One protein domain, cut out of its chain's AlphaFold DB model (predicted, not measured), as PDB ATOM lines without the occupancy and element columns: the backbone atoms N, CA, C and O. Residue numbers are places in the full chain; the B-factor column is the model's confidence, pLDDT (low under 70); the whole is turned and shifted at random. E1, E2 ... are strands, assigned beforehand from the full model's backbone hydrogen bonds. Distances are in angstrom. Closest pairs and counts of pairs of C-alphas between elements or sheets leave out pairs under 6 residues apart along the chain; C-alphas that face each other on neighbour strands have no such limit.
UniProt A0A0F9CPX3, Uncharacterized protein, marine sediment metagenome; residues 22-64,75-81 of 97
ATOM      1  N   GLU A  22     -11.587 -13.351 -91.603       43.34
ATOM      2  CA  GLU A  22     -12.416 -12.852 -90.495       43.34
ATOM      3  C   GLU A  22     -11.922 -13.453 -89.171       43.34
ATOM      4  O   GLU A  22     -12.665 -14.100 -88.436       43.34
ATOM      5  N   ILE A  23     -10.630 -13.305 -88.879       49.62
ATOM      6  CA  ILE A  23     -10.118 -13.582 -87.538       49.62
ATOM      7  C   ILE A  23      -9.590 -12.261 -87.005       49.62
ATOM      8  O   ILE A  23      -8.417 -11.937 -87.156       49.62
ATOM      9  N   ASP A  24     -10.517 -11.467 -86.479       51.59
ATOM     10  CA  ASP A  24     -10.258 -10.110 -86.002       51.59
ATOM     11  C   ASP A  24      -9.489 -10.156 -84.671       51.59
ATOM     12  O   ASP A  24      -8.399  -9.605 -84.532       51.59
ATOM     13  N   ASN A  25      -9.991 -10.954 -83.723       53.72
ATOM     14  CA  ASN A  25      -9.416 -11.121 -82.392       53.72
ATOM     15  C   ASN A  25      -9.544 -12.577 -81.935       53.72
ATOM     16  O   ASN A  25     -10.560 -13.229 -82.187       53.72
ATOM     17  N   LYS A  26      -8.526 -13.088 -81.238       60.59
ATOM     18  CA  LYS A  26      -8.592 -14.382 -80.547       60.59
ATOM     19  C   LYS A  26      -8.535 -14.162 -79.050       60.59
ATOM     20  O   LYS A  26      -7.667 -13.465 -78.532       60.59
ATOM     21  N   LEU A  27      -9.470 -14.814 -78.375       60.09
ATOM     22  CA  LEU A  27      -9.510 -14.893 -76.933       60.09
ATOM     23  C   LEU A  27      -8.767 -16.156 -76.506       60.09
ATOM     24  O   LEU A  27      -9.222 -17.270 -76.781       60.09
ATOM     25  N   THR A  28      -7.612 -15.993 -75.869       57.75
ATOM     26  CA  THR A  28      -6.891 -17.125 -75.287       57.75
ATOM     27  C   THR A  28      -7.194 -17.155 -73.792       57.75
ATOM     28  O   THR A  28      -6.814 -16.254 -73.044       57.75
ATOM     29  N   TYR A  29      -7.898 -18.198 -73.353       54.28
ATOM     30  CA  TYR A  29      -8.072 -18.494 -71.936       54.28
ATOM     31  C   TYR A  29      -6.803 -19.194 -71.435       54.28
ATOM     32  O   TYR A  29      -6.474 -20.285 -71.906       54.28
ATOM     33  N   SER A  30      -6.073 -18.564 -70.513       55.59
ATOM     34  CA  SER A  30      -4.999 -19.243 -69.781       55.59
ATOM     35  C   SER A  30      -5.626 -20.178 -68.744       55.59
ATOM     36  O   SER A  30      -6.592 -19.813 -68.076       55.59
ATOM     37  N   ASN A  31      -5.126 -21.410 -68.683       57.16
ATOM     38  CA  ASN A  31      -5.661 -22.543 -67.922       57.16
ATOM     39  C   ASN A  31      -6.141 -22.180 -66.502       57.16
ATOM     40  O   ASN A  31      -5.319 -21.985 -65.618       57.16
ATOM     41  N   GLU A  32      -7.461 -22.201 -66.280       64.75
ATOM     42  CA  GLU A  32      -8.115 -22.042 -64.962       64.75
ATOM     43  C   GLU A  32      -7.854 -20.709 -64.238       64.75
ATOM     44  O   GLU A  32      -8.120 -20.577 -63.039       64.75
ATOM     45  N   ASP A  33      -7.401 -19.697 -64.971       71.38
ATOM     46  CA  ASP A  33      -7.066 -18.403 -64.401       71.38
ATOM     47  C   ASP A  33      -8.254 -17.438 -64.494       71.38
ATOM     48  O   ASP A  33      -9.069 -17.475 -65.414       71.38
ATOM     49  N   LEU A  34      -8.325 -16.493 -63.559       83.44
ATOM     50  CA  LEU A  34      -9.286 -15.384 -63.596       83.44
ATOM     51  C   LEU A  34      -8.929 -14.321 -64.650       83.44
ATOM     52  O   LEU A  34      -9.513 -13.241 -64.654       83.44
ATOM     53  N   LYS A  35      -7.954 -14.604 -65.517       85.56
ATOM     54  CA  LYS A  35      -7.343 -13.668 -66.456       85.56
ATOM     55  C   LYS A  35      -7.534 -14.144 -67.889       85.56
ATOM     56  O   LYS A  35      -7.278 -15.301 -68.213       85.56
ATOM     57  N   VAL A  36      -7.933 -13.221 -68.750       79.38
ATOM     58  CA  VAL A  36      -8.102 -13.446 -70.181       79.38
ATOM     59  C   VAL A  36      -7.190 -12.495 -70.943       79.38
ATOM     60  O   VAL A  36      -7.131 -11.309 -70.620       79.38
ATOM     61  N   THR A  37      -6.490 -13.016 -71.948       78.25
ATOM     62  CA  THR A  37      -5.619 -12.230 -72.828       78.25
ATOM     63  C   THR A  37      -6.268 -12.082 -74.198       78.25
ATOM     64  O   THR A  37      -6.728 -13.062 -74.794       78.25
ATOM     65  N   PHE A  38      -6.299 -10.845 -74.689       75.19
ATOM     66  CA  PHE A  38      -6.806 -10.492 -76.007       75.19
ATOM     67  C   PHE A  38      -5.636 -10.375 -76.977       75.19
ATOM     68  O   PHE A  38      -4.717  -9.583 -76.771       75.19
ATOM     69  N   GLU A  39      -5.674 -11.160 -78.047       74.25
ATOM     70  CA  GLU A  39      -4.659 -11.139 -79.096       74.25
ATOM     71  C   GLU A  39      -5.275 -10.605 -80.390       74.25
ATOM     72  O   GLU A  39      -6.294 -11.120 -80.865       74.25
ATOM     73  N   ASN A  40      -4.632  -9.594 -80.975       67.56
ATOM     74  CA  ASN A  40      -4.968  -9.106 -82.306       67.56
ATOM     75  C   ASN A  40      -4.464 -10.099 -83.350       67.56
ATOM     76  O   ASN A  40      -3.277 -10.447 -83.351       67.56
ATOM     77  N   LEU A  41      -5.345 -10.510 -84.259       63.31
ATOM     78  CA  LEU A  41      -5.008 -11.390 -85.376       63.31
ATOM     79  C   LEU A  41      -5.051 -10.691 -86.742       63.31
ATOM     80  O   LEU A  41      -4.779 -11.324 -87.767       63.31
ATOM     81  N   TRP A  42      -5.289  -9.377 -86.773       55.00
ATOM     82  CA  TRP A  42      -5.195  -8.588 -87.994       55.00
ATOM     83  C   TRP A  42      -3.756  -8.478 -88.512       55.00
ATOM     84  O   TRP A  42      -2.921  -7.743 -87.989       55.00
ATOM     85  N   GLY A  43      -3.515  -9.127 -89.653       52.38
ATOM     86  CA  GLY A  43      -2.614  -8.601 -90.680       52.38
ATOM     87  C   GLY A  43      -1.446  -9.486 -91.105       52.38
ATOM     88  O   GLY A  43      -0.972  -9.313 -92.224       52.38
ATOM     89  N   LEU A  44      -0.998 -10.456 -90.303       51.22
ATOM     90  CA  LEU A  44       0.022 -11.427 -90.718       51.22
ATOM     91  C   LEU A  44      -0.153 -12.751 -89.955       51.22
ATOM     92  O   LEU A  44      -0.180 -12.723 -88.728       51.22
ATOM     93  N   PRO A  45      -0.120 -13.923 -90.620       51.88
ATOM     94  CA  PRO A  45      -0.163 -15.239 -89.961       51.88
ATOM     95  C   PRO A  45       1.038 -15.533 -89.030       51.88
ATOM     96  O   PRO A  45       1.181 -16.652 -88.547       51.88
ATOM     97  N   LEU A  46       1.926 -14.556 -88.803       48.94
ATOM     98  CA  LEU A  46       3.199 -14.690 -88.090       48.94
ATOM     99  C   LEU A  46       3.429 -13.630 -86.994       48.94
ATOM    100  O   LEU A  46       4.445 -13.714 -86.310       48.94
ATOM    101  N   ILE A  47       2.537 -12.644 -86.816       51.47
ATOM    102  CA  ILE A  47       2.672 -11.608 -85.774       51.47
ATOM    103  C   ILE A  47       1.299 -11.373 -85.137       51.47
ATOM    104  O   ILE A  47       0.584 -10.449 -85.506       51.47
ATOM    105  N   GLY A  48       0.921 -12.238 -84.195       55.12
ATOM    106  CA  GLY A  48      -0.098 -11.881 -83.210       55.12
ATOM    107  C   GLY A  48       0.515 -10.892 -82.222       55.12
ATOM    108  O   GLY A  48       1.652 -11.091 -81.791       55.12
ATOM    109  N   SER A  49      -0.197  -9.815 -81.899       65.25
ATOM    110  CA  SER A  49       0.215  -8.888 -80.836       65.25
ATOM    111  C   SER A  49      -0.805  -8.930 -79.708       65.25
ATOM    112  O   SER A  49      -2.010  -8.916 -79.957       65.25
ATOM    113  N   GLU A  50      -0.315  -9.038 -78.476       74.25
ATOM    114  CA  GLU A  50      -1.142  -8.922 -77.277       74.25
ATOM    115  C   GLU A  50      -1.700  -7.496 -77.217       74.25
ATOM    116  O   GLU A  50      -0.942  -6.527 -77.190       74.25
ATOM    117  N   LEU A  51      -3.028  -7.377 -77.263       76.44
ATOM    118  CA  LEU A  51      -3.743  -6.105 -77.138       76.44
ATOM    119  C   LEU A  51      -3.868  -5.680 -75.681       76.44
ATOM    120  O   LEU A  51      -3.905  -4.487 -75.394       76.44
ATOM    121  N   GLY A  52      -3.954  -6.662 -74.788       79.00
ATOM    122  CA  GLY A  52      -4.103  -6.449 -73.363       79.00
ATOM    123  C   GLY A  52      -4.788  -7.617 -72.672       79.00
ATOM    124  O   GLY A  52      -5.051  -8.674 -73.255       79.00
ATOM    125  N   THR A  53      -5.078  -7.412 -71.396       83.75
ATOM    126  CA  THR A  53      -5.595  -8.417 -70.488       83.75
ATOM    127  C   THR A  53      -6.756  -7.900 -69.648       83.75
ATOM    128  O   THR A  53      -6.812  -6.735 -69.260       83.75
ATOM    129  N   ALA A  54      -7.713  -8.788 -69.389       83.81
ATOM    130  CA  ALA A  54      -8.821  -8.567 -68.472       83.81
ATOM    131  C   ALA A  54      -8.732  -9.585 -67.339       83.81
ATOM    132  O   ALA A  54      -8.763 -10.790 -67.588       83.81
ATOM    133  N   GLU A  55      -8.650  -9.122 -66.094       87.38
ATOM    134  CA  GLU A  55      -8.583 -10.001 -64.925       87.38
ATOM    135  C   GLU A  55      -9.776  -9.781 -63.992       87.38
ATOM    136  O   GLU A  55     -10.005  -8.676 -63.505       87.38
ATOM    137  N   LEU A  56     -10.539 -10.841 -63.710       87.00
ATOM    138  CA  LEU A  56     -11.658 -10.840 -62.773       87.00
ATOM    139  C   LEU A  56     -11.131 -10.802 -61.335       87.00
ATOM    140  O   LEU A  56     -10.794 -11.824 -60.746       87.00
ATOM    141  N   LYS A  57     -11.124  -9.620 -60.726       89.00
ATOM    142  CA  LYS A  57     -10.604  -9.431 -59.362       89.00
ATOM    143  C   LYS A  57     -11.651  -9.615 -58.263       89.00
ATOM    144  O   LYS A  57     -11.329  -9.760 -57.087       89.00
ATOM    145  N   SER A  58     -12.929  -9.588 -58.629       88.19
ATOM    146  CA  SER A  58     -14.041  -9.769 -57.684       88.19
ATOM    147  C   SER A  58     -14.192 -11.191 -57.127       88.19
ATOM    148  O   SER A  58     -14.954 -11.377 -56.176       88.19
ATOM    149  N   HIS A  59     -13.518 -12.179 -57.723       89.38
ATOM    150  CA  HIS A  59     -13.608 -13.597 -57.375       89.38
ATOM    151  C   HIS A  59     -12.204 -14.124 -57.017       89.38
ATOM    152  O   HIS A  59     -11.231 -13.670 -57.605       89.38
ATOM    153  N   PRO A  60     -12.065 -15.053 -56.054       88.62
ATOM    154  CA  PRO A  60     -10.784 -15.663 -55.690       88.62
ATOM    155  C   PRO A  60     -10.394 -16.863 -56.568       88.62
ATOM    156  O   PRO A  60      -9.241 -17.280 -56.537       88.62
ATOM    157  N   SER A  61     -11.338 -17.460 -57.304       87.94
ATOM    158  CA  SER A  61     -11.084 -18.570 -58.231       87.94
ATOM    159  C   SER A  61     -12.209 -18.713 -59.258       87.94
ATOM    160  O   SER A  61     -13.310 -18.202 -59.048       87.94
ATOM    161  N   VAL A  62     -11.950 -19.446 -60.346       84.19
ATOM    162  CA  VAL A  62     -12.922 -19.690 -61.432       84.19
ATOM    163  C   VAL A  62     -14.182 -20.439 -60.982       84.19
ATOM    164  O   VAL A  62     -15.246 -20.258 -61.561       84.19
ATOM    165  N   ASN A  63     -14.088 -21.236 -59.913       86.38
ATOM    166  CA  ASN A  63     -15.206 -22.013 -59.363       86.38
ATOM    167  C   ASN A  63     -15.900 -21.317 -58.177       86.38
ATOM    168  O   ASN A  63     -16.719 -21.927 -57.485       86.38
ATOM    169  N   TYR A  64     -15.543 -20.067 -57.876       85.06
ATOM    170  CA  TYR A  64     -16.141 -19.347 -56.760       85.06
ATOM    171  C   TYR A  64     -17.563 -18.889 -57.090       85.06
ATOM    172  O   TYR A  64     -17.798 -18.199 -58.077       85.06
ATOM    173  N   THR A  75     -21.440  -6.932 -58.430       83.31
ATOM    174  CA  THR A  75     -21.305  -8.394 -58.407       83.31
ATOM    175  C   THR A  75     -19.950  -8.821 -58.954       83.31
ATOM    176  O   THR A  75     -19.250  -9.579 -58.276       83.31
ATOM    177  N   MET A  76     -19.550  -8.249 -60.090       84.75
ATOM    178  CA  MET A  76     -18.307  -8.527 -60.801       84.75
ATOM    179  C   MET A  76     -17.562  -7.228 -61.112       84.75
ATOM    180  O   MET A  76     -18.177  -6.221 -61.453       84.75
ATOM    181  N   TRP A  77     -16.240  -7.253 -60.975       85.94
ATOM    182  CA  TRP A  77     -15.360  -6.179 -61.423       85.94
ATOM    183  C   TRP A  77     -14.052  -6.767 -61.930       85.94
ATOM    184  O   TRP A  77     -13.593  -7.810 -61.441       85.94
ATOM    185  N   TYR A  78     -13.499  -6.080 -62.918       84.50
ATOM    186  CA  TYR A  78     -12.340  -6.499 -63.677       84.50
ATOM    187  C   TYR A  78     -11.303  -5.386 -63.678       84.50
ATOM    188  O   TYR A  78     -11.647  -4.208 -63.567       84.50
ATOM    189  N   ASP A  79     -10.050  -5.791 -63.793       86.94
ATOM    190  CA  ASP A  79      -8.917  -4.917 -64.057       86.94
ATOM    191  C   ASP A  79      -8.545  -5.058 -65.537       86.94
ATOM    192  O   ASP A  79      -8.367  -6.185 -66.010       86.94
ATOM    193  N   PHE A  80      -8.498  -3.937 -66.262       84.88
ATOM    194  CA  PHE A  80      -8.209  -3.884 -67.696       84.88
ATOM    195  C   PHE A  80      -7.032  -2.955 -67.957       84.88
ATOM    196  O   PHE A  80      -6.979  -1.849 -67.421       84.88
ATOM    197  N   ASP A  81      -6.150  -3.357 -68.864       80.94
ATOM    198  CA  ASP A  81      -5.015  -2.547 -69.322       80.94
ATOM    199  C   ASP A  81      -5.203  -1.981 -70.749       80.94
ATOM    200  O   ASP A  81      -4.348  -1.242 -71.231       80.94
TER     201      ASP A  81
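Overview. This is residues 22 to 64 and 75 to 81 of the 97 residues of an uncharacterized protein of marine sediment metagenome (UniProt A0A0F9CPX3). The model shows one small, strongly twisted antiparallel sheet: a three-stranded meander of E1, E2 and E3, with the short strand E4 added beside E3. Residues 41 to 48 loop out past one end of the sheet, and the printed stretches on either side of a cut, residues 57 to 64 and 75 to 77, lie past the other. The printed part has 50 residues and no named helix; four named strands, E1 to E4 along the chain and in that order across the sheet, hold 22 of them, under half, and the class is all strand. The whole is loose, with a radius of gyration of the C-alphas of 12.9 A, and elongated, spanning 38 by 20 by 16 A.

Along the chain. E1, residues 25 to 29, begins at C-alpha 25 (-9.416, -11.121, -82.392) and is 12.9 A long. E2 is residues 35 to 40, 16.7 A. E3, residues 49 to 56, is the longest at 21.7 A. E4, residues 78 to 80, ends at C-alpha 80 (-8.209, -3.884, -67.696).

Arrangement. E1 and E2 form a hairpin, antiparallel at 155 degrees; N 26 and O 39 are 3.0 A apart, within hydrogen-bond range. E2 and E3 form another, at 157 degrees, with N 36 and O 54 at 2.8 A. E3 and E4 are antiparallel at 158 degrees, with N 79 and O 55 at 2.9 A. E1 and E4 are the edge strands, and they are apart.

Size, cuts and confidence. The C-alphas of Leu 46 and Thr 75, the two farthest apart, are 39.0 A apart. Residues 65 to 74 are not printed, and C-alphas 64 and 75 stand 12.2 A apart across the cut. The link from E1 to E2 is tight, and that from E2 to E3 is short. The mean pLDDT of the printed part is 71.6; residues 22 to 32 and 40 to 49 are under 70.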